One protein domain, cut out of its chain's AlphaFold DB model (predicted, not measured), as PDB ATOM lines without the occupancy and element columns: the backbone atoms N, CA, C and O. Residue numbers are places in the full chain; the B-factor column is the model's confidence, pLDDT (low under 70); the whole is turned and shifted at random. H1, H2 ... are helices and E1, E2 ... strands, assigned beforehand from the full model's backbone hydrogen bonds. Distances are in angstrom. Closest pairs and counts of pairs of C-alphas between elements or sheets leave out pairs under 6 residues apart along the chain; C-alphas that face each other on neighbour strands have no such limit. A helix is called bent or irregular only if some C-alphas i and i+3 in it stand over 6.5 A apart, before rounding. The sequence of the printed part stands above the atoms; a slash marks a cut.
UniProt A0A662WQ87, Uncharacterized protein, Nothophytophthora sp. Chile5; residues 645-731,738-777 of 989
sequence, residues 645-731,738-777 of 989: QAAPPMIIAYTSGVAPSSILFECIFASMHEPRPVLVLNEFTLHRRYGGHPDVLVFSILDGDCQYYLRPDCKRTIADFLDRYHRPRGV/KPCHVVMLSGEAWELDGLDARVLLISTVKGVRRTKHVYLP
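This is residues 645 to 731 and 738 to 777 of the 989 residues of an uncharacterized protein of Nothophytophthora sp. Chile5 (UniProt A0A662WQ87). One strongly twisted sheet of six parallel strands runs through the domain, with H1 along one face and the short H2 on the opposite face near E1. H4 grazes the sheet by E3 and E4 with its residues 718 to 725, the four-residue H3 follows directly on E3 and touches both H1 and H4, and E5 and E6 extend the sheet beyond E4 to its edge at E6. The printed part has 127 residues in the order E1 H1 E2 H2 E3 H3 H4 E4 E5 E6, and the sheet's order is E2 E1 E3 E4 E5 E6. The class is mixed, helices and strands; the whole is compact, with a radius of gyration of the C-alphas of 14.6 A, yet elongated, spanning 45 by 29 by 25 A.

E1, residues 650 to 654, H1, residues 656 to 670, and E2, residues 678 to 682, form a strand-helix-strand unit, two parallel neighbour strands with a helix between, its crossover right-handed. N 652 and O 679 are 2.8 A apart, within hydrogen-bond range. H1 is on the sheet at a height of 6.6 A, along the strands, at 16 degrees to E1 on the local plane; its closest C-alphas to E2 are Glu 666 and Val 680, 6.1 A. H2, residues 683 to 689, is on the opposite face, at a height of 10.0 A. E2, H2 and E3, residues 696 to 700, form a split unit, with E1 between the strands, also right-handed; N 653 and O 696 are 2.8 A apart. H3, residues 701 to 704, touches residues 656 to 657 of H1, the closest C-alphas being Gly 657 and Asp 703, 5.2 A. H4, residues 712 to 725, touches H3 with residues 713 to 717 alone, closest at the C-alphas of Gly 704 and Cys 714, 6.1 A. E4, residues 741 to 746, has N 743 and O 697 2.8 A apart. E5, residues 760 to 763, has N 744 and O 760 2.9 A apart, and E6, residues 773 to 775, has N 774 and O 761 2.9 A apart. Every O i to N i+4 pair is within hydrogen-bond range in H2 and H4, 6 of 11 in H1, and H3 is too short for one.

E1 begins at C-alpha 650 (30.134, -16.051, -58.945). H1 is 21.3 A long and irregular, C-alphas 660 and 663 being 8.1 A apart. H4 is 20.4 A and E4 16.6 A long. E6 ends at C-alpha 775 (7.850, -23.768, -54.696).

The farthest C-alphas, Ala 646 and Arg 711, are 45.6 A apart. Residues 732 to 737 are not printed, and C-alphas 731 and 738 are 7.8 A apart. The link E4 to E5 is long. Residues 704 to 714, 726 to 731 and 738 have pLDDT under 70.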
ATOM      1  N   GLN A 645      37.873 -19.276 -67.417       85.06
ATOM      2  CA  GLN A 645      38.434 -19.663 -66.115       85.06
ATOM      3  C   GLN A 645      39.257 -18.561 -65.426       85.06
ATOM      4  O   GLN A 645      39.739 -18.780 -64.311       85.06
ATOM      5  N   ALA A 646      39.453 -17.411 -66.076       86.19
ATOM      6  CA  ALA A 646      40.159 -16.250 -65.537       86.19
ATOM      7  C   ALA A 646      39.207 -15.178 -64.981       86.19
ATOM      8  O   ALA A 646      39.622 -14.392 -64.127       86.19
ATOM      9  N   ALA A 647      37.948 -15.166 -65.423       88.56
ATOM     10  CA  ALA A 647      36.908 -14.292 -64.896       88.56
ATOM     11  C   ALA A 647      36.725 -14.429 -63.366       88.56
ATOM     12  O   ALA A 647      36.845 -15.532 -62.817       88.56
ATOM     13  N   PRO A 648      36.371 -13.334 -62.658       90.00
ATOM     14  CA  PRO A 648      35.981 -13.400 -61.253       90.00
ATOM     15  C   PRO A 648      34.814 -14.382 -61.062       90.00
ATOM     16  O   PRO A 648      33.848 -14.314 -61.832       90.00
ATOM     17  N   PRO A 649      34.869 -15.283 -60.064       92.94
ATOM     18  CA  PRO A 649      33.817 -16.268 -59.858       92.94
ATOM     19  C   PRO A 649      32.506 -15.623 -59.399       92.94
ATOM     20  O   PRO A 649      32.512 -14.568 -58.769       92.94
ATOM     21  N   MET A 650      31.383 -16.286 -59.671       93.25
ATOM     22  CA  MET A 650      30.134 -16.051 -58.945       93.25
ATOM     23  C   MET A 650      30.224 -16.735 -57.576       93.25
ATOM     24  O   MET A 650      30.568 -17.915 -57.499       93.25
ATOM     25  N   ILE A 651      29.927 -16.015 -56.495       94.31
ATOM     26  CA  ILE A 651      30.045 -16.515 -55.122       94.31
ATOM     27  C   ILE A 651      28.666 -16.596 -54.470       94.31
ATOM     28  O   ILE A 651      28.030 -15.584 -54.177       94.31
ATOM     29  N   ILE A 652      28.246 -17.823 -54.174       95.62
ATOM     30  CA  ILE A 652      27.064 -18.142 -53.385       95.62
ATOM     31  C   ILE A 652      27.520 -18.536 -51.979       95.62
ATOM     32  O   ILE A 652      28.203 -19.544 -51.780       95.62
ATOM     33  N   ALA A 653      27.148 -17.729 -50.992       94.81
ATOM     34  CA  ALA A 653      27.393 -17.999 -49.585       94.81
ATOM     35  C   ALA A 653      26.172 -18.646 -48.925       94.81
ATOM     36  O   ALA A 653      25.039 -18.257 -49.207       94.81
ATOM     37  N   TYR A 654      26.390 -19.580 -48.000       93.62
ATOM     38  CA  TYR A 654      25.312 -20.216 -47.243       93.62
ATOM     39  C   TYR A 654      25.577 -20.266 -45.726       93.62
ATOM     40  O   TYR A 654      26.724 -20.361 -45.272       93.62
ATOM     41  N   THR A 655      24.508 -20.176 -44.931       91.19
ATOM     42  CA  THR A 655      24.550 -20.230 -43.456       91.19
ATOM     43  C   THR A 655      24.514 -21.665 -42.914       91.19
ATOM     44  O   THR A 655      24.253 -22.633 -43.632       91.19
ATOM     45  N   SER A 656      24.742 -21.818 -41.607       86.62
ATOM     46  CA  SER A 656      24.641 -23.095 -40.886       86.62
ATOM     47  C   SER A 656      23.299 -23.812 -41.068       86.62
ATOM     48  O   SER A 656      23.279 -25.023 -41.279       86.62
ATOM     49  N   GLY A 657      22.182 -23.083 -41.014       84.12
ATOM     50  CA  GLY A 657      20.824 -23.624 -41.062       84.12
ATOM     51  C   GLY A 657      20.376 -24.127 -42.435       84.12
ATOM     52  O   GLY A 657      19.324 -24.758 -42.519       84.12
ATOM     53  N   VAL A 658      21.160 -23.880 -43.491       88.56
ATOM     54  CA  VAL A 658      20.977 -24.454 -44.841       88.56
ATOM     55  C   VAL A 658      22.154 -25.317 -45.297       88.56
ATOM     56  O   VAL A 658      22.139 -25.821 -46.417       88.56
ATOM     57  N   ALA A 659      23.167 -25.534 -44.450       87.25
ATOM     58  CA  ALA A 659      24.276 -26.432 -44.764       87.25
ATOM     59  C   ALA A 659      23.825 -27.862 -45.156       87.25
ATOM     60  O   ALA A 659      24.445 -28.417 -46.065       87.25
ATOM     61  N   PRO A 660      22.724 -28.429 -44.603       85.25
ATOM     62  CA  PRO A 660      22.155 -29.693 -45.084       85.25
ATOM     63  C   PRO A 660      21.656 -29.692 -46.540       85.25
ATOM     64  O   PRO A 660      21.304 -30.733 -47.077       85.25
ATOM     65  N   SER A 661      21.604 -28.531 -47.195       88.69
ATOM     66  CA  SER A 661      21.153 -28.372 -48.578       88.69
ATOM     67  C   SER A 661      22.218 -27.723 -49.471       88.69
ATOM     68  O   SER A 661      21.870 -27.169 -50.509       88.69
ATOM     69  N   SER A 662      23.514 -27.783 -49.126       90.25
ATOM     70  CA  SER A 662      24.561 -27.173 -49.973       90.25
ATOM     71  C   SER A 662      24.535 -27.718 -51.407       90.25
ATOM     72  O   SER A 662      24.578 -26.943 -52.356       90.25
ATOM     73  N   ILE A 663      24.352 -29.034 -51.560       91.00
ATOM     74  CA  ILE A 663      24.307 -29.753 -52.844       91.00
ATOM     75  C   ILE A 663      23.146 -29.281 -53.738       91.00
ATOM     76  O   ILE A 663      23.316 -29.161 -54.950       91.00
ATOM     77  N   LEU A 664      21.994 -28.935 -53.147       93.56
ATOM     78  CA  LEU A 664      20.869 -28.322 -53.864       93.56
ATOM     79  C   LEU A 664      21.314 -27.014 -54.540       93.56
ATOM     80  O   LEU A 664      21.001 -26.790 -55.706       93.56
ATOM     81  N   PHE A 665      22.084 -26.176 -53.842       94.00
ATOM     82  CA  PHE A 665      22.613 -24.932 -54.406       94.00
ATOM     83  C   PHE A 665      23.749 -25.195 -55.407       94.00
ATOM     84  O   PHE A 665      23.764 -24.574 -56.467       94.00
ATOM     85  N   GLU A 666      24.647 -26.149 -55.128       94.50
ATOM     86  CA  GLU A 666      25.701 -26.575 -56.065       94.50
ATOM     87  C   GLU A 666      25.121 -26.981 -57.428       94.50
ATOM     88  O   GLU A 666      25.662 -26.584 -58.458       94.50
ATOM     89  N   CYS A 667      23.984 -27.684 -57.456       95.00
ATOM     90  CA  CYS A 667      23.327 -28.058 -58.709       95.00
ATOM     91  C   CYS A 667      22.496 -26.923 -59.327       95.00
ATOM     92  O   CYS A 667      22.588 -26.709 -60.533       95.00
ATOM     93  N   ILE A 668      21.725 -26.166 -58.527       95.06
ATOM     94  CA  ILE A 668      20.927 -25.025 -59.024       95.06
ATOM     95  C   ILE A 668      21.808 -24.047 -59.804       95.06
ATOM     96  O   ILE A 668      21.468 -23.703 -60.933       95.06
ATOM     97  N   PHE A 669      22.935 -23.619 -59.227       94.56
ATOM     98  CA  PHE A 669      23.798 -22.613 -59.851       94.56
ATOM     99  C   PHE A 669      24.692 -23.195 -60.960       94.56
ATOM    100  O   PHE A 669      24.998 -22.483 -61.912       94.56
ATOM    101  N   ALA A 670      25.032 -24.492 -60.923       93.31
ATOM    102  CA  ALA A 670      25.694 -25.166 -62.047       93.31
ATOM    103  C   ALA A 670      24.807 -25.257 -63.309       93.31
ATOM    104  O   ALA A 670      25.323 -25.263 -64.423       93.31
ATOM    105  N   SER A 671      23.477 -25.293 -63.159       92.50
ATOM    106  CA  SER A 671      22.533 -25.350 -64.290       92.50
ATOM    107  C   SER A 671      22.217 -23.987 -64.932       92.50
ATOM    108  O   SER A 671      21.538 -23.941 -65.960       92.50
ATOM    109  N   MET A 672      22.701 -22.869 -64.375       89.25
ATOM    110  CA  MET A 672      22.347 -21.506 -64.820       89.25
ATOM    111  C   MET A 672      23.077 -21.006 -66.080       89.25
ATOM    112  O   MET A 672      22.862 -19.868 -66.479       89.25
ATOM    113  N   HIS A 673      23.917 -21.822 -66.729       74.25
ATOM    114  CA  HIS A 673      24.706 -21.423 -67.914       74.25
ATOM    115  C   HIS A 673      25.634 -20.199 -67.693       74.25
ATOM    116  O   HIS A 673      25.999 -19.514 -68.647       74.25
ATOM    117  N   GLU A 674      26.051 -19.932 -66.451       83.81
ATOM    118  CA  GLU A 674      26.989 -18.853 -66.105       83.81
ATOM    119  C   GLU A 674      28.364 -19.088 -66.782       83.81
ATOM    120  O   GLU A 674      29.016 -20.093 -66.485       83.81
ATOM    121  N   PRO A 675      28.855 -18.189 -67.663       88.50
ATOM    122  CA  PRO A 675      30.115 -18.370 -68.401       88.50
ATOM    123  C   PRO A 675      31.393 -18.222 -67.550       88.50
ATOM    124  O   PRO A 675      32.498 -18.228 -68.098       88.50
ATOM    125  N   ARG A 676      31.260 -18.078 -66.225       91.88
ATOM    126  CA  ARG A 676      32.339 -17.890 -65.240       91.88
ATOM    127  C   ARG A 676      32.320 -18.999 -64.171       91.88
ATOM    128  O   ARG A 676      31.318 -19.705 -64.029       91.88
ATOM    129  N   PRO A 677      33.396 -19.185 -63.382       95.12
ATOM    130  CA  PRO A 677      33.422 -20.213 -62.344       95.12
ATOM    131  C   PRO A 677      32.420 -19.892 -61.226       95.12
ATOM    132  O   PRO A 677      32.261 -18.735 -60.843       95.12
ATOM    133  N   VAL A 678      31.786 -20.911 -60.656       95.62
ATOM    134  CA  VAL A 678      30.775 -20.774 -59.597       95.62
ATOM    135  C   VAL A 678      31.317 -21.368 -58.296       95.62
ATOM    136  O   VAL A 678      31.829 -22.485 -58.283       95.62
ATOM    137  N   LEU A 679      31.220 -20.642 -57.185       96.19
ATOM    138  CA  LEU A 679      31.633 -21.096 -55.856       96.19
ATOM    139  C   LEU A 679      30.426 -21.116 -54.916       96.19
ATOM    140  O   LEU A 679      29.664 -20.155 -54.865       96.19
ATOM    141  N   VAL A 680      30.271 -22.197 -54.153       95.56
ATOM    142  CA  VAL A 680      29.151 -22.426 -53.230       95.56
ATOM    143  C   VAL A 680      29.736 -22.814 -51.879       95.56
ATOM    144  O   VAL A 680      30.217 -23.929 -51.686       95.56
ATOM    145  N   LEU A 681      29.772 -21.864 -50.947       94.44
ATOM    146  CA  LEU A 681      30.614 -21.960 -49.754       94.44
ATOM    147  C   LEU A 681      29.939 -21.416 -48.489       94.44
ATOM    148  O   LEU A 681      29.048 -20.577 -48.535       94.44
ATOM    149  N   ASN A 682      30.362 -21.902 -47.324       93.31
ATOM    150  CA  ASN A 682      29.809 -21.440 -46.049       93.31
ATOM    151  C   ASN A 682      30.274 -20.012 -45.687       93.31
ATOM    152  O   ASN A 682      31.382 -19.600 -46.046       93.31
ATOM    153  N   GLU A 683      29.460 -19.287 -44.911       90.62
ATOM    154  CA  GLU A 683      29.730 -17.912 -44.437       90.62
ATOM    155  C   GLU A 683      31.139 -17.753 -43.819       90.62
ATOM    156  O   GLU A 683      31.839 -16.781 -44.098       90.62
ATOM    157  N   PHE A 684      31.626 -18.734 -43.050       90.50
ATOM    158  CA  PHE A 684      32.983 -18.701 -42.483       90.50
ATOM    159  C   PHE A 684      34.088 -18.685 -43.558       90.50
ATOM    160  O   PHE A 684      35.073 -17.952 -43.440       90.50
ATOM    161  N   THR A 685      33.924 -19.466 -44.627       91.50
ATOM    162  CA  THR A 685      34.872 -19.507 -45.752       91.50
ATOM    163  C   THR A 685      34.821 -18.216 -46.571       91.50
ATOM    164  O   THR A 685      35.874 -17.728 -46.987       91.50
ATOM    165  N   LEU A 686      33.631 -17.620 -46.730       91.94
ATOM    166  CA  LEU A 686      33.438 -16.329 -47.397       91.94
ATOM    167  C   LEU A 686      34.266 -15.227 -46.721       91.94
ATOM    168  O   LEU A 686      35.090 -14.588 -47.372       91.94
ATOM    169  N   HIS A 687      34.094 -15.035 -45.409       89.69
ATOM    170  CA  HIS A 687      34.826 -14.004 -44.658       89.69
ATOM    171  C   HIS A 687      36.335 -14.264 -44.625       89.69
ATOM    172  O   HIS A 687      37.122 -13.324 -44.675       89.69
ATOM    173  N   ARG A 688      36.760 -15.535 -44.582       90.19
ATOM    174  CA  ARG A 688      38.182 -15.900 -44.488       90.19
ATOM    175  C   ARG A 688      38.954 -15.813 -45.813       90.19
ATOM    176  O   ARG A 688      40.171 -15.643 -45.766       90.19
ATOM    177  N   ARG A 689      38.302 -15.983 -46.971       88.31
ATOM    178  CA  ARG A 689      38.970 -16.042 -48.294       88.31
ATOM    179  C   ARG A 689      38.507 -14.996 -49.309       88.31
ATOM    180  O   ARG A 689      39.284 -14.654 -50.190       88.31
ATOM    181  N   TYR A 690      37.274 -14.508 -49.197       87.06
ATOM    182  CA  TYR A 690      36.584 -13.738 -50.240       87.06
ATOM    183  C   TYR A 690      35.995 -12.416 -49.715       87.06
ATOM    184  O   TYR A 690      35.004 -11.909 -50.230       87.06
ATOM    185  N   GLY A 691      36.584 -11.854 -48.654       82.19
ATOM    186  CA  GLY A 691      36.273 -10.503 -48.168       82.19
ATOM    187  C   GLY A 691      34.884 -10.303 -47.550       82.19
ATOM    188  O   GLY A 691      34.568  -9.183 -47.163       82.19
ATOM    189  N   GLY A 692      34.065 -11.353 -47.426       83.75
ATOM    190  CA  GLY A 692      32.756 -11.269 -46.771       83.75
ATOM    191  C   GLY A 692      31.596 -10.772 -47.639       83.75
ATOM    192  O   GLY A 692      30.534 -10.496 -47.091       83.75
ATOM    193  N   HIS A 693      31.760 -10.675 -48.963       85.00
ATOM    194  CA  HIS A 693      30.733 -10.157 -49.877       85.00
ATOM    195  C   HIS A 693      30.422 -11.169 -50.999       85.00
ATOM    196  O   HIS A 693      31.270 -11.372 -51.865       85.00
ATOM    197  N   PRO A 694      29.245 -11.828 -50.989       91.88
ATOM    198  CA  PRO A 694      28.835 -12.780 -52.020       91.88
ATOM    199  C   PRO A 694      27.874 -12.142 -53.037       91.88
ATOM    200  O   PRO A 694      27.160 -11.194 -52.709       91.88
ATOM    201  N   ASP A 695      27.773 -12.711 -54.240       91.44
ATOM    202  CA  ASP A 695      26.697 -12.372 -55.181       91.44
ATOM    203  C   ASP A 695      25.333 -12.811 -54.618       91.44
ATOM    204  O   ASP A 695      24.356 -12.067 -54.682       91.44
ATOM    205  N   VAL A 696      25.275 -13.999 -54.002       93.31
ATOM    206  CA  VAL A 696      24.051 -14.555 -53.400       93.31
ATOM    207  C   VAL A 696      24.321 -15.046 -51.978       93.31
ATOM    208  O   VAL A 696      25.254 -15.811 -51.753       93.31
ATOM    209  N   LEU A 697      23.474 -14.671 -51.022       93.44
ATOM    210  CA  LEU A 697      23.416 -15.263 -49.685       93.44
ATOM    211  C   LEU A 697      22.171 -16.147 -49.553       93.44
ATOM    212  O   LEU A 697      21.052 -15.666 -49.743       93.44
ATOM    213  N   VAL A 698      22.353 -17.400 -49.138       94.12
ATOM    214  CA  VAL A 698      21.264 -18.320 -48.783       94.12
ATOM    215  C   VAL A 698      21.242 -18.573 -47.275       94.12
ATOM    216  O   VAL A 698      22.264 -18.925 -46.687       94.12
ATOM    217  N   PHE A 699      20.075 -18.420 -46.644       90.94
ATOM    218  CA  PHE A 699      19.899 -18.652 -45.207       90.94
ATOM    219  C   PHE A 699      18.606 -19.407 -44.870       90.94
ATOM    220  O   PHE A 699      17.706 -19.535 -45.705       90.94
ATOM    221  N   SER A 700      18.506 -19.908 -43.636       87.25
ATOM    222  CA  SER A 700      17.292 -20.520 -43.091       87.25
ATOM    223  C   SER A 700      16.730 -19.658 -41.971       87.25
ATOM    224  O   SER A 700      17.454 -19.058 -41.180       87.25
ATOM    225  N   ILE A 701      15.410 -19.680 -41.820       75.56
ATOM    226  CA  ILE A 701      14.748 -19.125 -40.637       75.56
ATOM    227  C   ILE A 701      15.150 -19.857 -39.333       75.56
ATOM    228  O   ILE A 701      14.998 -19.307 -38.243       75.56
ATOM    229  N   LEU A 702      15.740 -21.056 -39.423       75.00
ATOM    230  CA  LEU A 702      16.324 -21.765 -38.280       75.00
ATOM    231  C   LEU A 702      17.609 -21.114 -37.736       75.00
ATOM    232  O   LEU A 702      17.901 -21.301 -36.557       75.00
ATOM    233  N   ASP A 703      18.339 -20.311 -38.524       74.56
ATOM    234  CA  ASP A 703      19.565 -19.631 -38.062       74.56
ATOM    235  C   ASP A 703      19.306 -18.594 -36.943       74.56
ATOM    236  O   ASP A 703      20.239 -18.171 -36.266       74.56
ATOM    237  N   GLY A 704      18.044 -18.202 -36.717       63.34
ATOM    238  CA  GLY A 704      17.623 -17.322 -35.617       63.34
ATOM    239  C   GLY A 704      17.014 -18.027 -34.392       63.34
ATOM    240  O   GLY A 704      16.409 -17.347 -33.571       63.34
ATOM    241  N   ASP A 705      17.080 -19.366 -34.295       61.03
ATOM    242  CA  ASP A 705      16.323 -20.195 -33.320       61.03
ATOM    243  C   ASP A 705      14.800 -19.899 -33.333       61.03
ATOM    244  O   ASP A 705      14.081 -19.850 -32.328       61.03
ATOM    245  N   CYS A 706      14.293 -19.630 -34.537       61.69
ATOM    246  CA  CYS A 706      13.049 -18.902 -34.752       61.69
ATOM    247  C   CYS A 706      11.850 -19.806 -35.053       61.69
ATOM    248  O   CYS A 706      11.265 -19.757 -36.130       61.69
ATOM    249  N   GLN A 707      11.423 -20.582 -34.052       56.19
ATOM    250  CA  GLN A 707      10.276 -21.509 -34.145       56.19
ATOM    251  C   GLN A 707       8.927 -20.848 -34.515       56.19
ATOM    252  O   GLN A 707       7.983 -21.548 -34.869       56.19
ATOM    253  N   TYR A 708       8.817 -19.517 -34.416       57.94
ATOM    254  CA  TYR A 708       7.642 -18.741 -34.824       57.94
ATOM    255  C   TYR A 708       8.074 -17.399 -35.429       57.94
ATOM    256  O   TYR A 708       8.479 -16.494 -34.697       57.94
ATOM    257  N   TYR A 709       7.918 -17.242 -36.750       55.47
ATOM    258  CA  TYR A 709       8.312 -16.044 -37.513       55.47
ATOM    259  C   TYR A 709       7.728 -14.716 -36.977       55.47
ATOM    260  O   TYR A 709       8.314 -13.646 -37.139       55.47
ATOM    261  N   LEU A 710       6.584 -14.778 -36.290       59.09
ATOM    262  CA  LEU A 710       5.916 -13.622 -35.690       59.09
ATOM    263  C   LEU A 710       6.663 -13.008 -34.487       59.09
ATOM    264  O   LEU A 710       6.296 -11.913 -34.057       59.09
ATOM    265  N   ARG A 711       7.704 -13.658 -33.940       64.94
ATOM    266  CA  ARG A 711       8.528 -13.066 -32.870       64.94
ATOM    267  C   ARG A 711       9.372 -11.896 -33.411       64.94
ATOM    268  O   ARG A 711       9.968 -12.034 -34.482       64.94
ATOM    269  N   PRO A 712       9.491 -10.763 -32.683       67.94
ATOM    270  CA  PRO A 712      10.260  -9.597 -33.136       67.94
ATOM    271  C   PRO A 712      11.714  -9.911 -33.508       67.94
ATOM    272  O   PRO A 712      12.252  -9.328 -34.446       67.94
ATOM    273  N   ASP A 713      12.335 -10.851 -32.801       66.19
ATOM    274  CA  ASP A 713      13.742 -11.210 -32.984       66.19
ATOM    275  C   ASP A 713      14.002 -11.881 -34.342       66.19
ATOM    276  O   ASP A 713      15.008 -11.585 -34.976       66.19
ATOM    277  N   CYS A 714      13.045 -12.652 -34.867       68.75
ATOM    278  CA  CYS A 714      13.139 -13.281 -36.192       68.75
ATOM    279  C   CYS A 714      13.149 -12.250 -37.323       68.75
ATOM    280  O   CYS A 714      13.873 -12.385 -38.312       68.75
ATOM    281  N   LYS A 715      12.361 -11.181 -37.162       72.38
ATOM    282  CA  LYS A 715      12.359 -10.046 -38.090       72.38
ATOM    283  C   LYS A 715      13.647  -9.232 -37.972       72.38
ATOM    284  O   LYS A 715      14.121  -8.734 -38.990       72.38
ATOM    285  N   ARG A 716      14.246  -9.166 -36.774       74.38
ATOM    286  CA  ARG A 716      15.578  -8.583 -36.569       74.38
ATOM    287  C   ARG A 716      16.652  -9.382 -37.306       74.38
ATOM    288  O   ARG A 716      17.339  -8.785 -38.112       74.38
ATOM    289  N   THR A 717      16.712 -10.710 -37.173       74.31
ATOM    290  CA  THR A 717      17.701 -11.552 -37.881       74.31
ATOM    291  C   THR A 717      17.685 -11.353 -39.403       74.31
ATOM    292  O   THR A 717      18.739 -11.247 -40.026       74.31
ATOM    293  N   ILE A 718      16.502 -11.253 -40.019       76.12
ATOM    294  CA  ILE A 718      16.379 -10.998 -41.465       76.12
ATOM    295  C   ILE A 718      16.803  -9.566 -41.823       76.12
ATOM    296  O   ILE A 718      17.502  -9.372 -42.817       76.12
ATOM    297  N   ALA A 719      16.434  -8.574 -41.006       78.00
ATOM    298  CA  ALA A 719      16.919  -7.206 -41.168       78.00
ATOM    299  C   ALA A 719      18.448  -7.117 -41.003       78.00
ATOM    300  O   ALA A 719      19.085  -6.429 -41.791       78.00
ATOM    301  N   ASP A 720      19.039  -7.862 -40.066       79.12
ATOM    302  CA  ASP A 720      20.480  -7.920 -39.807       79.12
ATOM    303  C   ASP A 720      21.242  -8.582 -40.968       79.12
ATOM    304  O   ASP A 720      22.326  -8.121 -41.322       79.12
ATOM    305  N   PHE A 721      20.698  -9.634 -41.600       78.88
ATOM    306  CA  PHE A 721      21.281 -10.207 -42.823       78.88
ATOM    307  C   PHE A 721      21.235  -9.215 -43.990       78.88
ATOM    308  O   PHE A 721      22.243  -9.029 -44.674       78.88
ATOM    309  N   LEU A 722      20.099  -8.539 -44.187       80.25
ATOM    310  CA  LEU A 722      19.963  -7.499 -45.206       80.25
ATOM    311  C   LEU A 722      20.940  -6.343 -44.927       80.25
ATOM    312  O   LEU A 722      21.707  -5.977 -45.808       80.25
ATOM    313  N   ASP A 723      21.021  -5.824 -43.705       80.44
ATOM    314  CA  ASP A 723      21.951  -4.741 -43.359       80.44
ATOM    315  C   ASP A 723      23.433  -5.154 -43.388       80.44
ATOM    316  O   ASP A 723      24.293  -4.306 -43.636       80.44
ATOM    317  N   ARG A 724      23.761  -6.435 -43.170       78.81
ATOM    318  CA  ARG A 724      25.140  -6.944 -43.263       78.81
ATOM    319  C   ARG A 724      25.617  -7.070 -44.710       78.81
ATOM    320  O   ARG A 724      26.758  -6.712 -44.987       78.81
ATOM    321  N   TYR A 725      24.768  -7.574 -45.607       77.88
ATOM    322  CA  TYR A 725      25.173  -7.982 -46.960       77.88
ATOM    323  C   TYR A 725      24.681  -7.066 -48.090       77.88
ATOM    324  O   TYR A 725      25.310  -7.010 -49.142       77.88
ATOM    325  N   HIS A 726      23.600  -6.313 -47.882       69.00
ATOM    326  CA  HIS A 726      23.007  -5.416 -48.884       69.00
ATOM    327  C   HIS A 726      23.544  -3.972 -48.799       69.00
ATOM    328  O   HIS A 726      23.224  -3.146 -49.649       69.00
ATOM    329  N   ARG A 727      24.353  -3.639 -47.780       59.31
ATOM    330  CA  ARG A 727      25.050  -2.344 -47.688       59.31
ATOM    331  C   ARG A 727      26.352  -2.395 -48.507       59.31
ATOM    332  O   ARG A 727      27.223  -3.196 -48.160       59.31
ATOM    333  N   PRO A 728      26.536  -1.551 -49.541       51.66
ATOM    334  CA  PRO A 728      27.730  -1.598 -50.380       51.66
ATOM    335  C   PRO A 728      28.990  -1.221 -49.588       51.66
ATOM    336  O   PRO A 728      29.032  -0.211 -48.881       51.66
ATOM    337  N   ARG A 729      30.029  -2.057 -49.706       50.53
ATOM    338  CA  ARG A 729      31.379  -1.838 -49.143       50.53
ATOM    339  C   ARG A 729      32.515  -2.236 -50.095       50.53
ATOM    340  O   ARG A 729      33.669  -2.304 -49.685       50.53
ATOM    341  N   GLY A 730      32.192  -2.450 -51.366       49.88
ATOM    342  CA  GLY A 730      33.145  -2.663 -52.448       49.88
ATOM    343  C   GLY A 730      32.680  -1.916 -53.692       49.88
ATOM    344  O   GLY A 730      31.479  -1.789 -53.921       49.88
ATOM    345  N   VAL A 731      33.639  -1.419 -54.466       44.97
ATOM    346  CA  VAL A 731      33.429  -0.827 -55.790       44.97
ATOM    347  C   VAL A 731      34.161  -1.733 -56.772       44.97
ATOM    348  O   VAL A 731      35.329  -2.045 -56.540       44.97
ATOM    349  N   LYS A 738      27.471  -3.521 -56.942       61.81
ATOM    350  CA  LYS A 738      26.901  -4.858 -57.165       61.81
ATOM    351  C   LYS A 738      26.093  -5.300 -55.933       61.81
ATOM    352  O   LYS A 738      26.691  -5.505 -54.874       61.81
ATOM    353  N   PRO A 739      24.752  -5.400 -56.008       71.31
ATOM    354  CA  PRO A 739      23.928  -5.750 -54.855       71.31
ATOM    355  C   PRO A 739      24.004  -7.253 -54.548       71.31
ATOM    356  O   PRO A 739      23.869  -8.082 -55.440       71.31
ATOM    357  N   CYS A 740      24.148  -7.611 -53.270       87.44
ATOM    358  CA  CYS A 740      23.994  -8.999 -52.835       87.44
ATOM    359  C   CYS A 740      22.509  -9.399 -52.850       87.44
ATOM    360  O   CYS A 740      21.662  -8.718 -52.250       87.44
ATOM    361  N   HIS A 741      22.199 -10.521 -53.500       90.50
ATOM    362  CA  HIS A 741      20.867 -11.116 -53.519       90.50
ATOM    363  C   HIS A 741      20.671 -12.022 -52.300       90.50
ATOM    364  O   HIS A 741      21.547 -12.806 -51.946       90.50
ATOM    365  N   VAL A 742      19.503 -11.946 -51.658       90.75
ATOM    366  CA  VAL A 742      19.221 -12.680 -50.415       90.75
ATOM    367  C   VAL A 742      18.092 -13.685 -50.639       90.75
ATOM    368  O   VAL A 742      16.987 -13.322 -51.053       90.75
ATOM    369  N   VAL A 743      18.372 -14.955 -50.349       93.56
ATOM    370  CA  VAL A 743      17.488 -16.107 -50.569       93.56
ATOM    371  C   VAL A 743      17.223 -16.805 -49.238       93.56
ATOM    372  O   VAL A 743      18.158 -17.109 -48.501       93.56
ATOM    373  N   MET A 744      15.961 -17.103 -48.928       91.12
ATOM    374  CA  MET A 744      15.599 -17.912 -47.761       91.12
ATOM    375  C   MET A 744      15.079 -19.281 -48.197       91.12
ATOM    376  O   MET A 744      14.101 -19.350 -48.943       91.12
ATOM    377  N   LEU A 745      15.684 -20.358 -47.691       92.25
ATOM    378  CA  LEU A 745      15.149 -21.715 -47.816       92.25
ATOM    379  C   LEU A 745      14.286 -22.038 -46.586       92.25
ATOM    380  O   LEU A 745      14.746 -21.937 -45.449       92.25
ATOM    381  N   SER A 746      13.034 -22.445 -46.808       88.75
ATOM    382  CA  SER A 746      12.104 -22.854 -45.747       88.75
ATOM    383  C   SER A 746      11.565 -24.260 -46.000       88.75
ATOM    384  O   SER A 746      10.608 -24.439 -46.757       88.75
ATOM    385  N   GLY A 747      12.163 -25.245 -45.327       86.19
ATOM    386  CA  GLY A 747      11.685 -26.631 -45.323       86.19
ATOM    387  C   GLY A 747      10.363 -26.823 -44.570       86.19
ATOM    388  O   GLY A 747       9.548 -27.659 -44.951       86.19
ATOM    389  N   GLU A 748      10.119 -26.030 -43.523       84.19
ATOM    390  CA  GLU A 748       8.941 -26.156 -42.658       84.19
ATOM    391  C   GLU A 748       7.681 -25.447 -43.182       84.19
ATOM    392  O   GLU A 748       7.744 -24.444 -43.897       84.19
ATOM    393  N   ALA A 749       6.520 -25.958 -42.757       82.38
ATOM    394  CA  ALA A 749       5.183 -25.502 -43.150       82.38
ATOM    395  C   ALA A 749       4.737 -24.207 -42.435       82.38
ATOM    396  O   ALA A 749       3.672 -24.175 -41.812       82.38
ATOM    397  N   TRP A 750       5.566 -23.163 -42.448       78.12
ATOM    398  CA  TRP A 750       5.330 -21.933 -41.685       78.12
ATOM    399  C   TRP A 750       4.669 -20.824 -42.513       78.12
ATOM    400  O   TRP A 750       4.840 -20.728 -43.728       78.12
ATOM    401  N   GLU A 751       3.912 -19.966 -41.832       73.00
ATOM    402  CA  GLU A 751       3.307 -18.767 -42.411       73.00
ATOM    403  C   GLU A 751       4.350 -17.637 -42.456       73.00
ATOM    404  O   GLU A 751       4.863 -17.200 -41.425       73.00
ATOM    405  N   LEU A 752       4.699 -17.198 -43.671       76.19
ATOM    406  CA  LEU A 752       5.798 -16.257 -43.948       76.19
ATOM    407  C   LEU A 752       5.301 -14.921 -44.534       76.19
ATOM    408  O   LEU A 752       6.052 -14.176 -45.175       76.19
ATOM    409  N   ASP A 753       4.026 -14.607 -44.303       71.75
ATOM    410  CA  ASP A 753       3.429 -13.327 -44.668       71.75
ATOM    411  C   ASP A 753       4.107 -12.193 -43.871       71.75
ATOM    412  O   ASP A 753       4.217 -12.217 -42.643       71.75
ATOM    413  N   GLY A 754       4.621 -11.193 -44.595       71.81
ATOM    414  CA  GLY A 754       5.412 -10.094 -44.028       71.81
ATOM    415  C   GLY A 754       6.940 -10.259 -44.064       71.81
ATOM    416  O   GLY A 754       7.627  -9.397 -43.518       71.81
ATOM    417  N   LEU A 755       7.482 -11.294 -44.722       79.81
ATOM    418  CA  LEU A 755       8.903 -11.350 -45.115       79.81
ATOM    419  C   LEU A 755       9.271 -10.160 -46.037       79.81
ATOM    420  O   LEU A 755       8.454  -9.750 -46.863       79.81
ATOM    421  N   ASP A 756      10.491  -9.616 -45.938       84.00
ATOM    422  CA  ASP A 756      10.949  -8.484 -46.772       84.00
ATOM    423  C   ASP A 756      10.813  -8.813 -48.271       84.00
ATOM    424  O   ASP A 756      11.147  -9.916 -48.704       84.00
ATOM    425  N   ALA A 757      10.278  -7.886 -49.071       85.81
ATOM    426  CA  ALA A 757       9.957  -8.117 -50.482       85.81
ATOM    427  C   ALA A 757      11.185  -8.371 -51.380       85.81
ATOM    428  O   ALA A 757      11.031  -8.931 -52.465       85.81
ATOM    429  N   ARG A 758      12.392  -7.998 -50.932       85.50
ATOM    430  CA  ARG A 758      13.658  -8.266 -51.634       85.50
ATOM    431  C   ARG A 758      14.096  -9.726 -51.524       85.50
ATOM    432  O   ARG A 758      14.820 -10.198 -52.395       85.50
ATOM    433  N   VAL A 759      13.668 -10.430 -50.473       89.12
ATOM    434  CA  VAL A 759      14.081 -11.814 -50.205       89.12
ATOM    435  C   VAL A 759      13.309 -12.781 -51.100       89.12
ATOM    436  O   VAL A 759      12.076 -12.876 -51.011       89.12
ATOM    437  N   LEU A 760      14.051 -13.531 -51.917       93.06
ATOM    438  CA  LEU A 760      13.536 -14.677 -52.661       93.06
ATOM    439  C   LEU A 760      13.268 -15.827 -51.689       93.06
ATOM    440  O   LEU A 760      14.176 -16.310 -51.017       93.06
ATOM    441  N   LEU A 761      12.016 -16.269 -51.613       92.50
ATOM    442  CA  LEU A 761      11.632 -17.423 -50.806       92.50
ATOM    443  C   LEU A 761      11.645 -18.695 -51.658       92.50
ATOM    444  O   LEU A 761      10.864 -18.796 -52.601       92.50
ATOM    445  N   ILE A 762      12.452 -19.682 -51.277       94.12
ATOM    446  CA  ILE A 762      12.325 -21.067 -51.746       94.12
ATOM    447  C   ILE A 762      11.632 -21.846 -50.626       94.12
ATOM    448  O   ILE A 762      12.162 -21.929 -49.515       94.12
ATOM    449  N   SER A 763      10.426 -22.369 -50.861       91.62
ATOM    450  CA  SER A 763       9.667 -23.027 -49.785       91.62
ATOM    451  C   SER A 763       8.786 -24.198 -50.197       91.62
ATOM    452  O   SER A 763       8.292 -24.306 -51.320       91.62
ATOM    453  N   THR A 764       8.531 -25.045 -49.203       89.94
ATOM    454  CA  THR A 764       7.695 -26.247 -49.290       89.94
ATOM    455  C   THR A 764       6.198 -25.957 -49.233       89.94
ATOM    456  O   THR A 764       5.387 -26.860 -49.403       89.94
ATOM    457  N   VAL A 765       5.799 -24.699 -49.026       87.50
ATOM    458  CA  VAL A 765       4.402 -24.257 -49.064       87.50
ATOM    459  C   VAL A 765       4.115 -23.662 -50.442       87.50
ATOM    460  O   VAL A 765       4.832 -22.780 -50.910       87.50
ATOM    461  N   LYS A 766       3.046 -24.124 -51.100       84.12
ATOM    462  CA  LYS A 766       2.658 -23.701 -52.461       84.12
ATOM    463  C   LYS A 766       1.737 -22.473 -52.466       84.12
ATOM    464  O   LYS A 766       1.715 -21.725 -53.433       84.12
ATOM    465  N   GLY A 767       0.976 -22.254 -51.391       76.75
ATOM    466  CA  GLY A 767      -0.054 -21.207 -51.292       76.75
ATOM    467  C   GLY A 767       0.427 -19.821 -50.835       76.75
ATOM    468  O   GLY A 767      -0.342 -19.115 -50.186       76.75
ATOM    469  N   VAL A 768       1.683 -19.446 -51.095       81.75
ATOM    470  CA  VAL A 768       2.297 -18.220 -50.550       81.75
ATOM    471  C   VAL A 768       1.961 -16.989 -51.404       81.75
ATOM    472  O   VAL A 768       2.099 -17.008 -52.624       81.75
ATOM    473  N   ARG A 769       1.550 -15.879 -50.777       81.62
ATOM    474  CA  ARG A 769       1.123 -14.647 -51.474       81.62
ATOM    475  C   ARG A 769       2.290 -13.682 -51.726       81.62
ATOM    476  O   ARG A 769       2.317 -12.579 -51.183       81.62
ATOM    477  N   ARG A 770       3.290 -14.097 -52.511       86.31
ATOM    478  CA  ARG A 770       4.527 -13.321 -52.751       86.31
ATOM    479  C   ARG A 770       4.946 -13.307 -54.222       86.31
ATOM    480  O   ARG A 770       4.615 -14.213 -54.972       86.31
ATOM    481  N   THR A 771       5.695 -12.275 -54.617       84.56
ATOM    482  CA  THR A 771       6.183 -12.070 -55.996       84.56
ATOM    483  C   THR A 771       7.529 -12.734 -56.284       84.56
ATOM    484  O   THR A 771       7.715 -13.227 -57.389       84.56
ATOM    485  N   LYS A 772       8.459 -12.767 -55.316       91.31
ATOM    486  CA  LYS A 772       9.697 -13.567 -55.373       91.31
ATOM    487  C   LYS A 772       9.517 -14.836 -54.528       91.31
ATOM    488  O   LYS A 772       9.858 -14.861 -53.343       91.31
ATOM    489  N   HIS A 773       8.906 -15.862 -55.124       93.00
ATOM    490  CA  HIS A 773       8.636 -17.163 -54.497       93.00
ATOM    491  C   HIS A 773       8.828 -18.304 -55.497       93.00
ATOM    492  O   HIS A 773       8.309 -18.252 -56.607       93.00
ATOM    493  N   VAL A 774       9.538 -19.346 -55.069       94.12
ATOM    494  CA  VAL A 774       9.706 -20.608 -55.790       94.12
ATOM    495  C   VAL A 774       9.241 -21.747 -54.882       94.12
ATOM    496  O   VAL A 774       9.678 -21.873 -53.735       94.12
ATOM    497  N   TYR A 775       8.338 -22.581 -55.395       93.38
ATOM    498  CA  TYR A 775       7.850 -23.768 -54.696       93.38
ATOM    499  C   TYR A 775       8.801 -24.951 -54.912       93.38
ATOM    500  O   TYR A 775       9.068 -25.333 -56.051       93.38
ATOM    501  N   LEU A 776       9.269 -25.550 -53.818       94.31
ATOM    502  CA  LEU A 776      10.137 -26.728 -53.811       94.31
ATOM    503  C   LEU A 776       9.750 -27.627 -52.621       94.31
ATOM    504  O   LEU A 776       9.967 -27.218 -51.482       94.31
ATOM    505  N   PRO A 777       9.157 -28.821 -52.825       94.19
ATOM    506  CA  PRO A 777       8.717 -29.685 -51.723       94.19
ATOM    507  C   PRO A 777       9.895 -30.368 -51.005       94.19
ATOM    508  O   PRO A 777      10.887 -30.717 -51.646       94.19
TER     509      PRO A 777